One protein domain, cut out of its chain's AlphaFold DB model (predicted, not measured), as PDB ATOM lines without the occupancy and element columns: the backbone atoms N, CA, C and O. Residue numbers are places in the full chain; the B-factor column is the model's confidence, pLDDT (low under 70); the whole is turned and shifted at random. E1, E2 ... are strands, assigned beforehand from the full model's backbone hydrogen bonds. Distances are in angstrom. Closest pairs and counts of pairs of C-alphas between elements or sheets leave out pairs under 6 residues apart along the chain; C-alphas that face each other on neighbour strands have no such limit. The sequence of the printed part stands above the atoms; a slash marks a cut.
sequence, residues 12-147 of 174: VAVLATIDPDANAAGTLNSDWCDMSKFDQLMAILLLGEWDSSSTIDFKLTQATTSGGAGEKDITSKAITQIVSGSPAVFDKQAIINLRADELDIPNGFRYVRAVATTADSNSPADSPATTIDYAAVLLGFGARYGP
ATOM      1  N   VAL A  12     113.296  98.915  75.514       84.94
ATOM      2  CA  VAL A  12     113.780  97.543  75.343       84.94
ATOM      3  C   VAL A  12     113.220  96.969  74.052       84.94
ATOM      4  O   VAL A  12     112.010  97.000  73.832       84.94
ATOM      5  N   ALA A  13     114.098  96.411  73.228       86.50
ATOM      6  CA  ALA A  13     113.718  95.680  72.025       86.50
ATOM      7  C   ALA A  13     114.035  94.201  72.191       86.50
ATOM      8  O   ALA A  13     115.089  93.848  72.711       86.50
ATOM      9  N   VAL A  14     113.160  93.333  71.697       89.44
ATOM     10  CA  VAL A  14     113.571  91.970  71.353       89.44
ATOM     11  C   VAL A  14     114.476  92.079  70.116       89.44
ATOM     12  O   VAL A  14     114.279  92.951  69.285       89.44
ATOM     13  N   LEU A  15     115.543  91.297  70.021       89.12
ATOM     14  CA  LEU A  15     116.510  91.403  68.920       89.12
ATOM     15  C   LEU A  15     116.547  90.136  68.081       89.12
ATOM     16  O   LEU A  15     116.585  90.207  66.858       89.12
ATOM     17  N   ALA A  16     116.530  88.993  68.758       90.94
ATOM     18  CA  ALA A  16     116.443  87.681  68.150       90.94
ATOM     19  C   ALA A  16     115.886  86.686  69.165       90.94
ATOM     20  O   ALA A  16     115.944  86.910  70.381       90.94
ATOM     21  N   THR A  17     115.384  85.575  68.649       93.25
ATOM     22  CA  THR A  17     114.880  84.452  69.432       93.25
ATOM     23  C   THR A  17     115.520  83.152  68.965       93.25
ATOM     24  O   THR A  17     116.026  83.049  67.848       93.25
ATOM     25  N   ILE A  18     115.533  82.168  69.856       93.38
ATOM     26  CA  ILE A  18     115.492  80.760  69.478       93.38
ATOM     27  C   ILE A  18     114.088  80.307  69.850       93.38
ATOM     28  O   ILE A  18     113.690  80.466  71.011       93.38
ATOM     29  N   ASP A  19     113.348  79.826  68.858       91.56
ATOM     30  CA  ASP A  19     111.942  79.489  69.025       91.56
ATOM     31  C   ASP A  19     111.766  78.361  70.053       91.56
ATOM     32  O   ASP A  19     112.600  77.452  70.117       91.56
ATOM     33  N   PRO A  20     110.717  78.431  70.890       92.12
ATOM     34  CA  PRO A  20     110.433  77.403  71.879       92.12
ATOM     35  C   PRO A  20     110.079  76.083  71.191       92.12
ATOM     36  O   PRO A  20     109.080  76.017  70.476       92.12
ATOM     37  N   ASP A  21     110.859  75.036  71.451       92.75
ATOM     38  CA  ASP A  21     110.577  73.680  70.972       92.75
ATOM     39  C   ASP A  21     111.252  72.613  71.855       92.75
ATOM     40  O   ASP A  21     112.164  72.916  72.638       92.75
ATOM     41  N   ALA A  22     110.811  71.365  71.690       90.12
ATOM     42  CA  ALA A  22     111.437  70.163  72.221       90.12
ATOM     43  C   ALA A  22     112.612  69.765  71.320       90.12
ATOM     44  O   ALA A  22     112.475  69.050  70.324       90.12
ATOM     45  N   ASN A  23     113.797  70.255  71.658       89.44
ATOM     46  CA  ASN A  23     114.954  70.176  70.781       89.44
ATOM     47  C   ASN A  23     115.800  68.937  71.075       89.44
ATOM     48  O   ASN A  23     116.293  68.761  72.190       89.44
ATOM     49  N   ALA A  24     116.021  68.112  70.049       88.06
ATOM     50  CA  ALA A  24     116.974  67.004  70.099       88.06
ATOM     51  C   ALA A  24     118.432  67.502  70.179       88.06
ATOM     52  O   ALA A  24     118.700  68.702  70.063       88.06
ATOM     53  N   ALA A  25     119.389  66.585  70.343       87.88
ATOM     54  CA  ALA A  25     120.818  66.901  70.314       87.88
ATOM     55  C   ALA A  25     121.229  67.640  69.023       87.88
ATOM     56  O   ALA A  25     120.983  67.174  67.907       87.88
ATOM     57  N   GLY A  26     121.883  68.789  69.173       90.56
ATOM     58  CA  GLY A  26     122.287  69.641  68.062       90.56
ATOM     59  C   GLY A  26     122.616  71.067  68.488       90.56
ATOM     60  O   GLY A  26     122.659  71.398  69.670       90.56
ATOM     61  N   THR A  27     122.857  71.929  67.503       94.19
ATOM     62  CA  THR A  27     123.122  73.354  67.727       94.19
ATOM     63  C   THR A  27     122.037  74.187  67.066       94.19
ATOM     64  O   THR A  27     121.835  74.084  65.855       94.19
ATOM     65  N   LEU A  28     121.399  75.056  67.849       95.88
ATOM     66  CA  LEU A  28     120.503  76.093  67.357       95.88
ATOM     67  C   LEU A  28     121.131  77.471  67.541       95.88
ATOM     68  O   LEU A  28     121.759  77.771  68.557       95.88
ATOM     69  N   ASN A  29     120.937  78.314  66.533       95.56
ATOM     70  CA  ASN A  29     121.449  79.673  66.494       95.56
ATOM     71  C   ASN A  29     120.274  80.639  66.401       95.56
ATOM     72  O   ASN A  29     119.355  80.399  65.622       95.56
ATOM     73  N   SER A  30     120.344  81.749  67.128       94.50
ATOM     74  CA  SER A  30     119.480  82.890  66.840       94.50
ATOM     75  C   SER A  30     119.950  83.615  65.574       94.50
ATOM     76  O   SER A  30     121.082  83.429  65.107       94.50
ATOM     77  N   ASP A  31     119.119  84.531  65.083       92.31
ATOM     78  CA  ASP A  31     119.540  85.519  64.091       92.31
ATOM     79  C   ASP A  31     120.664  86.430  64.618       92.31
ATOM     80  O   ASP A  31     120.892  86.559  65.827       92.31
ATOM     81  N   TRP A  32     121.375  87.066  63.682       93.81
ATOM     82  CA  TRP A  32     122.421  88.044  63.973       93.81
ATOM     83  C   TRP A  32     121.834  89.421  64.308       93.81
ATOM     84  O   TRP A  32     121.150  90.043  63.497       93.81
ATOM     85  N   CYS A  33     122.218  89.953  65.463       91.50
ATOM     86  CA  CYS A  33     121.831  91.267  65.969       91.50
ATOM     87  C   CYS A  33     122.970  92.276  65.786       91.50
ATOM     88  O   CYS A  33     124.108  91.989  66.151       91.50
ATOM     89  N   ASP A  34     122.691  93.473  65.263       92.38
ATOM     90  CA  ASP A  34     123.692  94.544  65.124       92.38
ATOM     91  C   ASP A  34     123.811  95.365  66.419       92.38
ATOM     92  O   ASP A  34     122.920  96.145  66.754       92.38
ATOM     93  N   MET A  35     124.932  95.232  67.132       92.56
ATOM     94  CA  MET A  35     125.195  95.954  68.382       92.56
ATOM     95  C   MET A  35     125.599  97.417  68.175       92.56
ATOM     96  O   MET A  35     125.704  98.158  69.144       92.56
ATOM     97  N   SER A  36     125.790  97.903  66.942       89.62
ATOM     98  CA  SER A  36     125.997  99.346  66.726       89.62
ATOM     99  C   SER A  36     124.760 100.183  67.075       89.62
ATOM    100  O   SER A  36     124.882 101.390  67.295       89.62
ATOM    101  N   LYS A  37     123.594  99.532  67.150       88.19
ATOM    102  CA  LYS A  37     122.279 100.101  67.446       88.19
ATOM    103  C   LYS A  37     121.950 100.169  68.945       88.19
ATOM    104  O   LYS A  37     121.132 100.995  69.342       88.19
ATOM    105  N   PHE A  38     122.607  99.359  69.776       91.00
ATOM    106  CA  PHE A  38     122.290  99.200  71.199       91.00
ATOM    107  C   PHE A  38     123.547  99.295  72.064       91.00
ATOM    108  O   PHE A  38     124.620  98.849  71.670       91.00
ATOM    109  N   ASP A  39     123.428  99.837  73.273       92.50
ATOM    110  CA  ASP A  39     124.551  99.882  74.214       92.50
ATOM    111  C   ASP A  39     124.773  98.547  74.927       92.50
ATOM    112  O   ASP A  39     125.911  98.181  75.248       92.50
ATOM    113  N   GLN A  40     123.686  97.822  75.197       93.75
ATOM    114  CA  GLN A  40     123.712  96.579  75.958       93.75
ATOM    115  C   GLN A  40     122.733  95.556  75.394       93.75
ATOM    116  O   GLN A  40     121.717  95.899  74.790       93.75
ATOM    117  N   LEU A  41     123.047  94.291  75.640       94.94
ATOM    118  CA  LEU A  41     122.249  93.136  75.281       94.94
ATOM    119  C   LEU A  41     122.145  92.190  76.479       94.94
ATOM    120  O   LEU A  41     123.129  91.936  77.176       94.94
ATOM    121  N   MET A  42     120.958  91.640  76.696       96.19
ATOM    122  CA  MET A  42     120.706  90.562  77.649       96.19
ATOM    123  C   MET A  42     120.151  89.365  76.892       96.19
ATOM    124  O   MET A  42     119.099  89.462  76.271       96.19
ATOM    125  N   ALA A  43     120.849  88.239  76.950       96.62
ATOM    126  CA  ALA A  43     120.348  86.977  76.436       96.62
ATOM    127  C   ALA A  43     119.799  86.149  77.594       96.62
ATOM    128  O   ALA A  43     120.488  85.953  78.597       96.62
ATOM    129  N   ILE A  44     118.570  85.673  77.446       96.06
ATOM    130  CA  ILE A  44     117.876  84.845  78.425       96.06
ATOM    131  C   ILE A  44     117.599  83.501  77.765       96.06
ATOM    132  O   ILE A  44     116.907  83.445  76.752       96.06
ATOM    133  N   LEU A  45     118.138  82.436  78.347       95.00
ATOM    134  CA  LEU A  45     117.783  81.055  78.048       95.00
ATOM    135  C   LEU A  45     116.702  80.622  79.037       95.00
ATOM    136  O   LEU A  45     116.885  80.770  80.246       95.00
ATOM    137  N   LEU A  46     115.602  80.088  78.523       93.62
ATOM    138  CA  LEU A  46     114.510  79.502  79.286       93.62
ATOM    139  C   LEU A  46     114.532  77.997  79.033       93.62
ATOM    140  O   LEU A  46     114.388  77.571  77.891       93.62
ATOM    141  N   LEU A  47     114.735  77.217  80.088       90.38
ATOM    142  CA  LEU A  47     114.711  75.758  80.055       90.38
ATOM    143  C   LEU A  47     113.399  75.272  80.656       90.38
ATOM    144  O   LEU A  47     112.956  75.820  81.667       90.38
ATOM    145  N   GLY A  48     112.810  74.264  80.031       88.06
ATOM    146  CA  GLY A  48     111.654  73.521  80.507       88.06
ATOM    147  C   GLY A  48     112.041  72.101  80.911       88.06
ATOM    148  O   GLY A  48     113.071  71.887  81.563       88.06
ATOM    149  N   GLU A  49     111.200  71.144  80.521       85.62
ATOM    150  CA  GLU A  49     111.416  69.721  80.765       85.62
ATOM    151  C   GLU A  49     112.611  69.206  79.949       85.62
ATOM    152  O   GLU A  49     112.898  69.674  78.845       85.62
ATOM    153  N   TRP A  50     113.312  68.212  80.487       81.88
ATOM    154  CA  TRP A  50     114.230  67.401  79.694       81.88
ATOM    155  C   TRP A  50     114.108  65.939  80.070       81.88
ATOM    156  O   TRP A  50     113.503  65.586  81.086       81.88
ATOM    157  N   ASP A  51     114.773  65.078  79.324       73.31
ATOM    158  CA  ASP A  51     115.011  63.709  79.749       73.31
ATOM    159  C   ASP A  51     116.292  63.541  80.570       73.31
ATOM    160  O   ASP A  51     117.251  64.310  80.556       73.31
ATOM    161  N   SER A  52     116.314  62.475  81.367       69.19
ATOM    162  CA  SER A  52     117.526  62.091  82.075       69.19
ATOM    163  C   SER A  52     118.639  61.786  81.067       69.19
ATOM    164  O   SER A  52     118.438  60.952  80.190       69.19
ATOM    165  N   SER A  53     119.821  62.372  81.272       76.56
ATOM    166  CA  SER A  53     121.032  62.195  80.458       76.56
ATOM    167  C   SER A  53     121.252  63.171  79.292       76.56
ATOM    168  O   SER A  53     121.925  62.814  78.330       76.56
ATOM    169  N   SER A  54     120.804  64.426  79.405       82.44
ATOM    170  CA  SER A  54     121.180  65.530  78.502       82.44
ATOM    171  C   SER A  54     122.165  66.532  79.122       82.44
ATOM    172  O   SER A  54     122.385  66.582  80.341       82.44
ATOM    173  N   THR A  55     122.745  67.356  78.251       87.88
ATOM    174  CA  THR A  55     123.503  68.568  78.563       87.88
ATOM    175  C   THR A  55     123.044  69.718  77.677       87.88
ATOM    176  O   THR A  55     122.649  69.496  76.529       87.88
ATOM    177  N   ILE A  56     123.125  70.943  78.195       90.75
ATOM    178  CA  ILE A  56     122.967  72.151  77.390       90.75
ATOM    179  C   ILE A  56     124.061  73.172  77.692       90.75
ATOM    180  O   ILE A  56     124.349  73.506  78.845       90.75
ATOM    181  N   ASP A  57     124.642  73.685  76.615       93.12
ATOM    182  CA  ASP A  57     125.555  74.814  76.588       93.12
ATOM    183  C   ASP A  57     124.874  76.008  75.924       93.12
ATOM    184  O   ASP A  57     124.171  75.872  74.922       93.12
ATOM    185  N   PHE A  58     125.113  77.202  76.460       96.38
ATOM    186  CA  PHE A  58     124.579  78.444  75.913       96.38
ATOM    187  C   PHE A  58     125.638  79.533  75.934       96.38
ATOM    188  O   PHE A  58     126.272  79.785  76.963       96.38
ATOM    189  N   LYS A  59     125.837  80.183  74.792       97.69
ATOM    190  CA  LYS A  59     126.873  81.201  74.625       97.69
ATOM    191  C   LYS A  59     126.474  82.281  73.635       97.69
ATOM    192  O   LYS A  59     125.575  82.098  72.817       97.69
ATOM    193  N   LEU A  60     127.196  83.394  73.690       98.12
ATOM    194  CA  LEU A  60     127.133  84.450  72.691       98.12
ATOM    195  C   LEU A  60     128.341  84.380  71.762       98.12
ATOM    196  O   LEU A  60     129.488  84.251  72.200       98.12
ATOM    197  N   THR A  61     128.071  84.508  70.469       98.06
ATOM    198  CA  THR A  61     129.093  84.599  69.422       98.06
ATOM    199  C   THR A  61     129.016  85.957  68.744       98.06
ATOM    200  O   THR A  61     127.988  86.631  68.794       98.06
ATOM    201  N   GLN A  62     130.125  86.373  68.140       98.06
ATOM    202  CA  GLN A  62     130.262  87.643  67.442       98.06
ATOM    203  C   GLN A  62     130.726  87.446  66.001       98.06
ATOM    204  O   GLN A  62     131.507  86.539  65.716       98.06
ATOM    205  N   ALA A  63     130.310  88.345  65.110       97.88
ATOM    206  CA  ALA A  63     130.735  88.393  63.715       97.88
ATOM    207  C   ALA A  63     130.953  89.832  63.213       97.88
ATOM    208  O   ALA A  63     130.518  90.821  63.815       97.88
ATOM    209  N   THR A  64     131.630  89.946  62.069       96.62
ATOM    210  CA  THR A  64     131.911  91.230  61.396       96.62
ATOM    211  C   THR A  64     130.813  91.648  60.414       96.62
ATOM    212  O   THR A  64     130.701  92.821  60.062       96.62
ATOM    213  N   THR A  65     129.957  90.711  59.993       93.69
ATOM    214  CA  THR A  65     128.843  90.956  59.062       93.69
ATOM    215  C   THR A  65     127.556  90.293  59.548       93.69
ATOM    216  O   THR A  65     127.601  89.336  60.320       93.69
ATOM    217  N   SER A  66     126.412  90.747  59.031       89.19
ATOM    218  CA  SER A  66     125.096  90.147  59.293       89.19
ATOM    219  C   SER A  66     124.943  88.722  58.742       89.19
ATOM    220  O   SER A  66     123.959  88.059  59.039       89.19
ATOM    221  N   GLY A  67     125.899  88.252  57.931       90.06
ATOM    222  CA  GLY A  67     125.974  86.875  57.436       90.06
ATOM    223  C   GLY A  67     126.918  85.971  58.236       90.06
ATOM    224  O   GLY A  67     127.176  84.854  57.804       90.06
ATOM    225  N   GLY A  68     127.475  86.439  59.361       93.50
ATOM    226  CA  GLY A  68     128.321  85.618  60.236       93.50
ATOM    227  C   GLY A  68     129.798  85.526  59.839       93.50
ATOM    228  O   GLY A  68     130.511  84.637  60.298       93.50
ATOM    229  N   ALA A  69     130.303  86.428  58.989       96.19
ATOM    230  CA  ALA A  69     131.711  86.384  58.581       96.19
ATOM    231  C   ALA A  69     132.671  86.549  59.776       96.19
ATOM    232  O   ALA A  69     132.589  87.530  60.528       96.19
ATOM    233  N   GLY A  70     133.617  85.613  59.895       96.12
ATOM    234  CA  GLY A  70     134.633  85.605  60.948       96.12
ATOM    235  C   GLY A  70     134.102  85.216  62.326       96.12
ATOM    236  O   GLY A  70     134.712  85.613  63.313       96.12
ATOM    237  N   GLU A  71     132.976  84.495  62.389       97.25
ATOM    238  CA  GLU A  71     132.333  84.092  63.639       97.25
ATOM    239  C   GLU A  71     133.316  83.525  64.671       97.25
ATOM    240  O   GLU A  71     134.141  82.657  64.373       97.25
ATOM    241  N   LYS A  72     133.189  84.010  65.907       97.31
ATOM    242  CA  LYS A  72     133.903  83.481  67.069       97.31
ATOM    243  C   LYS A  72     133.115  83.695  68.353       97.31
ATOM    244  O   LYS A  72     132.265  84.581  68.431       97.31
ATOM    245  N   ASP A  73     133.463  82.938  69.382       97.25
ATOM    246  CA  ASP A  73     132.899  83.109  70.718       97.25
ATOM    247  C   ASP A  73     133.294  84.468  71.316       97.25
ATOM    248  O   ASP A  73     134.392  84.989  71.084       97.25
ATOM    249  N   ILE A  74     132.392  85.055  72.101       96.81
ATOM    250  CA  ILE A  74     132.725  86.210  72.933       96.81
ATOM    251  C   ILE A  74     133.296  85.681  74.251       96.81
ATOM    252  O   ILE A  74     132.655  84.903  74.961       96.81
ATOM    253  N   THR A  75     134.521  86.095  74.578       93.88
ATOM    254  CA  THR A  75     135.232  85.644  75.780       93.88
ATOM    255  C   THR A  75     134.382  85.852  77.032       93.88
ATOM    256  O   THR A  75     133.851  86.938  77.260       93.88
ATOM    257  N   SER A  76     134.268  84.810  77.859       93.69
ATOM    258  CA  SER A  76     133.499  84.824  79.114       93.69
ATOM    259  C   SER A  76     131.992  85.090  78.958       93.69
ATOM    260  O   SER A  76     131.335  85.449  79.935       93.69
ATOM    261  N   LYS A  77     131.421  84.902  77.760       96.75
ATOM    262  CA  LYS A  77     129.973  85.004  77.496       96.75
ATOM    263  C   LYS A  77     129.370  83.646  77.155       96.75
ATOM    264  O   LYS A  77     128.703  83.479  76.137       96.75
ATOM    265  N   ALA A  78     129.619  82.686  78.032       96.06
ATOM    266  CA  ALA A  78     129.005  81.370  78.017       96.06
ATOM    267  C   ALA A  78     128.554  81.018  79.435       96.06
ATOM    268  O   ALA A  78     129.187  81.435  80.410       96.06
ATOM    269  N   ILE A  79     127.464  80.269  79.550       93.50
ATOM    270  CA  ILE A  79     127.057  79.687  80.828       93.50
ATOM    271  C   ILE A  79     127.980  78.517  81.174       93.50
ATOM    272  O   ILE A  79     128.600  77.914  80.299       93.50
ATOM    273  N   THR A  80     128.036  78.156  82.451       91.38
ATOM    274  CA  THR A  80     128.509  76.820  82.822       91.38
ATOM    275  C   THR A  80     127.530  75.793  82.256       91.38
ATOM    276  O   THR A  80     126.328  75.949  82.470       91.38
ATOM    277  N   GLN A  81     128.041  74.763  81.573       90.00
ATOM    278  CA  GLN A  81     127.227  73.676  81.028       90.00
ATOM    279  C   GLN A  81     126.247  73.147  82.079       90.00
ATOM    280  O   GLN A  81     126.632  72.834  83.212       90.00
ATOM    281  N   ILE A  82     124.979  73.041  81.697       87.75
ATOM    282  CA  ILE A  82     123.939  72.453  82.537       87.75
ATOM    283  C   ILE A  82     123.855  70.970  82.184       87.75
ATOM    284  O   ILE A  82     123.719  70.619  81.017       87.75
ATOM    285  N   VAL A  83     123.963  70.099  83.192       85.50
ATOM    286  CA  VAL A  83     124.051  68.638  83.031       85.50
ATOM    287  C   VAL A  83     122.995  67.939  83.879       85.50
ATOM    288  O   VAL A  83     122.708  68.342  85.010       85.50
ATOM    289  N   SER A  84     122.418  66.878  83.325       73.56
ATOM    290  CA  SER A  84     121.419  66.047  83.990       73.56
ATOM    291  C   SER A  84     121.994  65.251  85.147       73.56
ATOM    292  O   SER A  84     123.042  64.625  85.046       73.56
ATOM    293  N   GLY A  85     121.315  65.328  86.299       64.31
ATOM    294  CA  GLY A  85     121.712  64.621  87.521       64.31
ATOM    295  C   GLY A  85     121.908  65.490  88.766       64.31
ATOM    296  O   GLY A  85     122.138  64.946  89.843       64.31
ATOM    297  N   SER A  86     121.776  66.816  88.676       56.81
ATOM    298  CA  SER A  86     121.669  67.670  89.869       56.81
ATOM    299  C   SER A  86     120.195  67.788  90.300       56.81
ATOM    300  O   SER A  86     119.338  67.943  89.441       56.81
ATOM    301  N   PRO A  87     119.821  67.756  91.588       50.94
ATOM    302  CA  PRO A  87     118.418  67.872  92.027       50.94
ATOM    303  C   PRO A  87     117.767  69.259  91.791       50.94
ATOM    304  O   PRO A  87     116.748  69.579  92.397       50.94
ATOM    305  N   ALA A  88     118.336  70.100  90.920       55.50
ATOM    306  CA  ALA A  88     117.875  71.454  90.634       55.50
ATOM    307  C   ALA A  88     118.244  71.928  89.210       55.50
ATOM    308  O   ALA A  88     118.816  73.005  89.077       55.50
ATOM    309  N   VAL A  89     117.957  71.162  88.151       62.16
ATOM    310  CA  VAL A  89     118.288  71.554  86.749       62.16
ATOM    311  C   VAL A  89     117.098  71.737  85.811       62.16
ATOM    312  O   VAL A  89     117.270  72.370  84.777       62.16
ATOM    313  N   PHE A  90     115.902  71.304  86.199       70.00
ATOM    314  CA  PHE A  90     114.674  71.604  85.459       70.00
ATOM    315  C   PHE A  90     114.212  73.042  85.690       70.00
ATOM    316  O   PHE A  90     114.503  73.638  86.744       70.00
ATOM    317  N   ASP A  91     113.482  73.569  84.707       82.19
ATOM    318  CA  ASP A  91     112.779  74.852  84.783       82.19
ATOM    319  C   ASP A  91     113.701  76.029  85.138       82.19
ATOM    320  O   ASP A  91     113.380  76.896  85.963       82.19
ATOM    321  N   LYS A  92     114.915  76.027  84.576       82.94
ATOM    322  CA  LYS A  92     115.941  77.035  84.861       82.94
ATOM    323  C   LYS A  92     115.966  78.147  83.840       82.94
ATOM    324  O   LYS A  92     115.611  77.987  82.679       82.94
ATOM    325  N   GLN A  93     116.443  79.293  84.302       91.38
ATOM    326  CA  GLN A  93     116.755  80.423  83.453       91.38
ATOM    327  C   GLN A  93     118.239  80.720  83.586       91.38
ATOM    328  O   GLN A  93     118.772  80.774  84.697       91.38
ATOM    329  N   ALA A  94     118.901  80.922  82.455       92.38
ATOM    330  CA  ALA A  94     120.272  81.394  82.428       92.38
ATOM    331  C   ALA A  94     120.323  82.738  81.708       92.38
ATOM    332  O   ALA A  94     119.657  82.937  80.696       92.38
ATOM    333  N   ILE A  95     121.092  83.676  82.256       95.88
ATOM    334  CA  ILE A  95     121.157  85.047  81.753       95.88
ATOM    335  C   ILE A  95     122.611  85.383  81.446       95.88
ATOM    336  O   ILE A  95     123.481  85.249  82.307       95.88
ATOM    337  N   ILE A  96     122.864  85.864  80.231       97.06
ATOM    338  CA  ILE A  96     124.152  86.424  79.823       97.06
ATOM    339  C   ILE A  96     123.942  87.902  79.501       97.06
ATOM    340  O   ILE A  96     123.159  88.249  78.620       97.06
ATOM    341  N   ASN A  97     124.669  88.774  80.197       96.88
ATOM    342  CA  ASN A  97     124.707  90.204  79.892       96.88
ATOM    343  C   ASN A  97     125.930  90.521  79.034       96.88
ATOM    344  O   ASN A  97     127.029  90.028  79.306       96.88
ATOM    345  N   LEU A  98     125.750  91.381  78.040       96.31
ATOM    346  CA  LEU A  98     126.785  91.838  77.127       96.31
ATOM    347  C   LEU A  98     126.673  93.349  76.939       96.31
ATOM    348  O   LEU A  98     125.597  93.873  76.662       96.31
ATOM    349  N   ARG A  99     127.789  94.057  77.042       94.94
ATOM    350  CA  ARG A  99     127.901  95.440  76.588       94.94
ATOM    351  C   ARG A  99     128.531  95.489  75.203       94.94
ATOM    352  O   ARG A  99     129.354  94.643  74.859       94.94
ATOM    353  N   ALA A 100     128.172  96.498  74.413       92.25
ATOM    354  CA  ALA A 100     128.725  96.665  73.071       92.25
ATOM    355  C   ALA A 100     130.262  96.812  73.068       92.25
ATOM    356  O   ALA A 100     130.904  96.382  72.116       92.25
ATOM    357  N   ASP A 101     130.855  97.375  74.130       93.25
ATOM    358  CA  ASP A 101     132.306  97.560  74.298       93.25
ATOM    359  C   ASP A 101     133.076  96.275  74.650       93.25
ATOM    360  O   ASP A 101     134.300  96.253  74.546       93.25
ATOM    361  N   GLU A 102     132.380  95.197  75.013       95.25
ATOM    362  CA  GLU A 102     132.978  93.872  75.228       95.25
ATOM    363  C   GLU A 102     133.188  93.100  73.913       95.25
ATOM    364  O   GLU A 102     133.773  92.013  73.913       95.25
ATOM    365  N   LEU A 103     132.712  93.645  72.789       94.94
ATOM    366  CA  LEU A 103     132.992  93.106  71.464       94.94
ATOM    367  C   LEU A 103     134.414  93.423  71.022       94.94
ATOM    368  O   LEU A 103     135.039  94.391  71.456       94.94
ATOM    369  N   ASP A 104     134.902  92.640  70.066       95.81
ATOM    370  CA  ASP A 104     136.165  92.919  69.398       95.81
ATOM    371  C   ASP A 104     136.014  94.039  68.349       95.81
ATOM    372  O   ASP A 104     136.205  93.853  67.140       95.81
ATOM    373  N   ILE A 105     135.635  95.222  68.839       93.75
ATOM    374  CA  ILE A 105     135.442  96.446  68.058       93.75
ATOM    375  C   ILE A 105     136.694  96.792  67.234       93.75
ATOM    376  O   ILE A 105     136.529  97.125  66.058       93.75
ATOM    377  N   PRO A 106     137.937  96.700  67.765       95.25
ATOM    378  CA  PRO A 106     139.134  97.012  66.981       95.25
ATOM    379  C   PRO A 106     139.282  96.155  65.718       95.25
ATOM    380  O   PRO A 106     139.805  96.642  64.719       95.25
ATOM    381  N   ASN A 107     138.788  94.913  65.741       94.88
ATOM    382  CA  ASN A 107     138.795  94.011  64.587       94.88
ATOM    383  C   ASN A 107     137.471  94.026  63.793       94.88
ATOM    384  O   ASN A 107     137.251  93.165  62.942       94.88
ATOM    385  N   GLY A 108     136.592  95.001  64.045       94.25
ATOM    386  CA  GLY A 108     135.366  95.228  63.274       94.25
ATOM    387  C   GLY A 108     134.193  94.313  63.635       94.25
ATOM    388  O   GLY A 108     133.230  94.233  62.868       94.25
ATOM    389  N   PHE A 109     134.245  93.618  64.773       96.62
ATOM    390  CA  PHE A 109     133.131  92.797  65.238       96.62
ATOM    391  C   PHE A 109     132.022  93.679  65.807       96.62
ATOM    392  O   PHE A 109     132.258  94.519  66.674       96.62
ATOM    393  N   ARG A 110     130.801  93.481  65.305       94.69
ATOM    394  CA  ARG A 110     129.620  94.248  65.739       94.69
ATOM    395  C   ARG A 110     128.324  93.448  65.768       94.69
ATOM    396  O   ARG A 110     127.345  93.929  66.327       94.69
ATOM    397  N   TYR A 111     128.292  92.272  65.148       95.25
ATOM    398  CA  TYR A 111     127.110  91.417  65.134       95.25
ATOM    399  C   TYR A 111     127.207  90.380  66.234       95.25
ATOM    400  O   TYR A 111     128.294  89.853  66.453       95.25
ATOM    401  N   VAL A 112     126.094  90.080  66.896       97.12
ATOM    402  CA  VAL A 112     126.013  89.111  67.994       97.12
ATOM    403  C   VAL A 112     124.842  88.171  67.771       97.12
ATOM    404  O   VAL A 112     123.790  88.613  67.325       97.12
ATOM    405  N   ARG A 113     124.999  86.896  68.118       95.75
ATOM    406  CA  ARG A 113     123.887  85.940  68.205       95.75
ATOM    407  C   ARG A 113     124.045  85.042  69.423       95.75
ATOM    408  O   ARG A 113     125.156  84.884  69.938       95.75
ATOM    409  N   ALA A 114     122.952  84.423  69.846       97.19
ATOM    410  CA  ALA A 114     123.013  83.322  70.789       97.19
ATOM    411  C   ALA A 114     123.167  81.986  70.069       97.19
ATOM    412  O   ALA A 114     122.633  81.779  68.980       97.19
ATOM    413  N   VAL A 115     123.894  81.084  70.718       97.25
ATOM    414  CA  VAL A 115     124.116  79.710  70.279       97.25
ATOM    415  C   VAL A 115     123.786  78.800  71.452       97.25
ATOM    416  O   VAL A 115     124.428  78.890  72.501       97.25
ATOM    417  N   ALA A 116     122.788  77.942  71.270       95.50
ATOM    418  CA  ALA A 116     122.426  76.880  72.198       95.50
ATOM    419  C   ALA A 116     122.884  75.544  71.609       95.50
ATOM    420  O   ALA A 116     122.679  75.281  70.426       95.50
ATOM    421  N   THR A 117     123.557  74.717  72.401       94.12
ATOM    422  CA  THR A 117     123.982  73.379  71.981       94.12
ATOM    423  C   THR A 117     123.511  72.359  72.991       94.12
ATOM    424  O   THR A 117     123.833  72.457  74.169       94.12
ATOM    425  N   THR A 118     122.751  71.391  72.508       91.06
ATOM    426  CA  THR A 118     122.238  70.261  73.268       91.06
ATOM    427  C   THR A 118     123.015  69.010  72.894       91.06
ATOM    428  O   THR A 118     123.329  68.780  71.723       91.06
ATOM    429  N   ALA A 119     123.347  68.193  73.885       86.69
ATOM    430  CA  ALA A 119     124.047  66.935  73.656       86.69
ATOM    431  C   ALA A 119     123.672  65.882  74.697       86.69
ATOM    432  O   ALA A 119     123.331  66.211  75.833       86.69
ATOM    433  N   ASP A 120     123.817  64.615  74.321       82.06
ATOM    434  CA  ASP A 120     123.640  63.476  75.220       82.06
ATOM    435  C   ASP A 120     124.800  63.403  76.219       82.06
ATOM    436  O   ASP A 120     125.973  63.400  75.847       82.06
ATOM    437  N   SER A 121     124.496  63.266  77.506       68.06
ATOM    438  CA  SER A 121     125.472  63.205  78.596       68.06
ATOM    439  C   SER A 121     126.117  61.813  78.772       68.06
ATOM    440  O   SER A 121     126.452  61.445  79.898       68.06
ATOM    441  N   ASN A 122     126.306  61.043  77.690       59.94
ATOM    442  CA  ASN A 122     126.657  59.603  77.632       59.94
ATOM    443  C   ASN A 122     125.481  58.610  77.731       59.94
ATOM    444  O   ASN A 122     125.560  57.629  78.476       59.94
ATOM    445  N   SER A 123     124.417  58.791  76.952       53.75
ATOM    446  CA  SER A 123     123.474  57.686  76.743       53.75
ATOM    447  C   SER A 123     124.080  56.643  75.778       53.75
ATOM    448  O   SER A 123     124.720  57.029  74.797       53.75
ATOM    449  N   PRO A 124     123.948  55.322  76.025       55.59
ATOM    450  CA  PRO A 124     124.255  54.314  75.008       55.59
ATOM    451  C   PRO A 124     123.448  54.608  73.734       55.59
ATOM    452  O   PRO A 124     122.339  55.121  73.822       55.59
ATOM    453  N   ALA A 125     123.987  54.268  72.559       55.19
ATOM    454  CA  ALA A 125     123.449  54.623  71.232       55.19
ATOM    455  C   ALA A 125     122.006  54.142  70.919       55.19
ATOM    456  O   ALA A 125     121.541  54.328  69.799       55.19
ATOM    457  N   ASP A 126     121.333  53.509  71.882       55.16
ATOM    458  CA  ASP A 126     119.981  52.942  71.804       55.16
ATOM    459  C   ASP A 126     119.026  53.533  72.870       55.16
ATOM    460  O   ASP A 126     117.918  53.041  73.078       55.16
ATOM    461  N   SER A 127     119.449  54.576  73.593       55.22
ATOM    462  CA  SER A 127     118.540  55.362  74.432       55.22
ATOM    463  C   SER A 127     117.615  56.220  73.557       55.22
ATOM    464  O   SER A 127     118.036  56.661  72.484       55.22
ATOM    465  N   PRO A 128     116.366  56.484  73.992       59.19
ATOM    466  CA  PRO A 128     115.474  57.399  73.284       59.19
ATOM    467  C   PRO A 128     116.166  58.751  73.079       59.19
ATOM    468  O   PRO A 128     116.931  59.180  73.939       59.19
ATOM    469  N   ALA A 129     115.920  59.378  71.924       61.84
ATOM    470  CA  ALA A 129     116.538  60.649  71.567       61.84
ATOM    471  C   ALA A 129     116.303  61.675  72.675       61.84
ATOM    472  O   ALA A 129     115.158  61.992  72.992       61.84
ATOM    473  N   THR A 130     117.407  62.164  73.225       71.75
ATOM    474  CA  THR A 130     117.434  63.147  74.292       71.75
ATOM    475  C   THR A 130     116.865  64.471  73.781       71.75
ATOM    476  O   THR A 130     117.403  65.044  72.827       71.75
ATOM    477  N   THR A 131     115.788  64.958  74.382       84.75
ATOM    478  CA  THR A 131     115.128  66.222  74.054       84.75
ATOM    479  C   THR A 131     115.122  67.151  75.258       84.75
ATOM    480  O   THR A 131     114.930  66.731  76.399       84.75
ATOM    481  N   ILE A 132     115.354  68.432  74.986       87.88
ATOM    482  CA  ILE A 132     115.291  69.501  75.977       87.88
ATOM    483  C   ILE A 132     114.297  70.534  75.458       87.88
ATOM    484  O   ILE A 132     114.500  71.084  74.372       87.88
ATOM    485  N   ASP A 133     113.265  70.830  76.240       90.81
ATOM    486  CA  ASP A 133     112.381  71.958  75.975       90.81
ATOM    487  C   ASP A 133     113.132  73.243  76.315       90.81
ATOM    488  O   ASP A 133     113.490  73.484  77.472       90.81
ATOM    489  N   TYR A 134     113.406  74.086  75.322       92.75
ATOM    490  CA  TYR A 134     114.023  75.380  75.595       92.75
ATOM    491  C   TYR A 134     113.674  76.449  74.573       92.75
ATOM    492  O   TYR A 134     113.304  76.171  73.437       92.75
ATOM    493  N   ALA A 135     113.845  77.695  75.003       94.69
ATOM    494  CA  ALA A 135     113.769  78.885  74.171       94.69
ATOM    495  C   ALA A 135     114.867  79.865  74.580       94.69
ATOM    496  O   ALA A 135     115.348  79.844  75.717       94.69
ATOM    497  N   ALA A 136     115.229  80.778  73.685       95.56
ATOM    498  CA  ALA A 136     116.085  81.900  74.044       95.56
ATOM    499  C   ALA A 136     115.539  83.211  73.492       95.56
ATOM    500  O   ALA A 136     114.971  83.252  72.406       95.56
ATOM    501  N   VAL A 137     115.752  84.299  74.225       95.12
ATOM    502  CA  VAL A 137     115.429  85.654  73.772       95.12
ATOM    503  C   VAL A 137     116.606  86.582  74.028       95.12
ATOM    504  O   VAL A 137     117.223  86.550  75.093       95.12
ATOM    505  N   LEU A 138     116.933  87.407  73.036       94.50
ATOM    506  CA  LEU A 138     117.939  88.456  73.137       94.50
ATOM    507  C   LEU A 138     117.212  89.790  73.222       94.50
ATOM    508  O   LEU A 138     116.419  90.122  72.346       94.50
ATOM    509  N   LEU A 139     117.497  90.551  74.269       93.00
ATOM    510  CA  LEU A 139     116.921  91.860  74.531       93.00
ATOM    511  C   LEU A 139     117.994  92.937  74.381       93.00
ATOM    512  O   LEU A 139     119.069  92.811  74.959       93.00
ATOM    513  N   GLY A 140     117.701  93.990  73.627       91.50
ATOM    514  CA  GLY A 140     118.547  95.162  73.442       91.50
ATOM    515  C   GLY A 140     118.107  96.316  74.329       91.50
ATOM    516  O   GLY A 140     116.915  96.597  74.443       91.50
ATOM    517  N   PHE A 141     119.080  97.009  74.916       90.50
ATOM    518  CA  PHE A 141     118.879  98.162  75.792       90.50
ATOM    519  C   PHE A 141     119.723  99.343  75.316       90.50
ATOM    520  O   PHE A 141     120.809  99.163  74.756       90.50
ATOM    521  N   GLY A 142     119.240 100.561  75.577       87.31
ATOM    522  CA  GLY A 142     119.944 101.785  75.187       87.31
ATOM    523  C   GLY A 142     120.019 101.928  73.669       87.31
ATOM    524  O   GLY A 142     121.107 101.935  73.096       87.31
ATOM    525  N   ALA A 143     118.856 101.976  73.014       84.56
ATOM    526  CA  ALA A 143     118.772 102.197  71.574       84.56
ATOM    527  C   ALA A 143     119.360 103.568  71.203       84.56
ATOM    528  O   ALA A 143     119.035 104.586  71.815       84.56
ATOM    529  N   ARG A 144     120.237 103.597  70.194       80.56
ATOM    530  CA  ARG A 144     121.001 104.801  69.828       80.56
ATOM    531  C   ARG A 144     120.316 105.691  68.796       80.56
ATOM    532  O   ARG A 144     120.624 106.879  68.738       80.56
ATOM    533  N   TYR A 145     119.412 105.145  67.975       78.12
ATOM    534  CA  TYR A 145     118.757 105.906  66.902       78.12
ATOM    535  C   TYR A 145     117.228 105.755  66.917       78.12
ATOM    536  O   TYR A 145     116.649 105.078  66.072       78.12
ATOM    537  N   GLY A 146     116.574 106.422  67.867       70.69
ATOM    538  CA  GLY A 146     115.117 106.369  68.025       70.69
ATOM    539  C   GLY A 146     114.668 105.301  69.028       70.69
ATOM    540  O   GLY A 146     115.508 104.744  69.740       70.69
ATOM    541  N   PRO A 147     113.354 105.053  69.137       64.19
ATOM    542  CA  PRO A 147     112.823 104.092  70.092       64.19
ATOM    543  C   PRO A 147     113.273 102.669  69.741       64.19
ATOM    544  O   PRO A 147     113.479 102.329  68.575       64.19
TER     545      PRO A 147
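This is residues 12 to 147 of the 174 residues of an uncharacterized protein of marine sediment metagenome (UniProt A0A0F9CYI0). Two four-stranded antiparallel sheets, E1 E8 E3 E6 and E2 E7 E4 E5, lie face to face as an elongated sandwich, with the long strands E1, E3 and E8 running along its length. The chain winds over both sheets as a jelly roll, one long hairpin folded into four nested antiparallel pairs: E1 with E8, E2 with E7, E3 with E6 and E4 with E5. The printed part has 136 residues, with no named helix and eight named strands, E1 to E8 in order along the chain; the class is all strand. The whole is compact, with a radius of gyration of the C-alphas of 15.8 A, and it spans 51 by 28 by 22 A.

Start with the sheet of E1, residues 12 to 24, E8, residues 131 to 143, E3, residues 38 to 50, and E6, residues 93 to 99, in that order; it is strongly twisted, and E1 and E6 are its edge strands. Look for N 15 and O 138, 2.7 A apart, between E1 and E8, for N 44 and O 137, 2.8 A, between E8 and E3, and for N 43 and O 96, 2.9 A, between E3 and E6; these pairs are within hydrogen-bond range. The other sheet, also strongly twisted, runs E2, residues 26 to 29, E7, residues 111 to 120, E4, residues 54 to 63, and E5, residues 72 to 78, with E2 and E5 as edge strands. Within hydrogen-bond range here are N 28 and O 116 of E2 and E7, 2.9 A, N 117 and O 57 of E7 and E4, 2.8 A, and N 62 and O 72 of the hairpin E4 and E5, 2.8 A. The parts of the sheets that face each other are 9.6 A centre to centre, and the strands of the one stand at 22 degrees to those of the other. Between the sheets, the closest C-alphas of E5 and E6 are those of Lys 77 and Ile 96, 6.4 A apart. E1 and E5 are apart, and so are E2 and E6.

Find C-alpha 12 at (113.780, 97.543, 75.343); from there E1 runs 31.2 A to residue 24 and bends by 57 degrees at residue 21. E3 measures 33.9 A, E4 28.9 A, E7 29.9 A and E6 19.9 A; E5 measures 12.2 A and E2 10.2 A. E8 is 36.2 A long and ends with C-alpha 143 at (118.772, 102.197, 71.574).

The two C-alphas farthest apart are those of Asp 126 and Gly 146, 53.8 A. The printed part has no cut. The links E5 to E6 and E6 to E7 are long, and residues 82 to 83 in the former pair antiparallel with residues 55 to 56 of E4. The model's confidence is under 70 at residue 52, residues 85 to 89, residues 121 to 129 and residue 147.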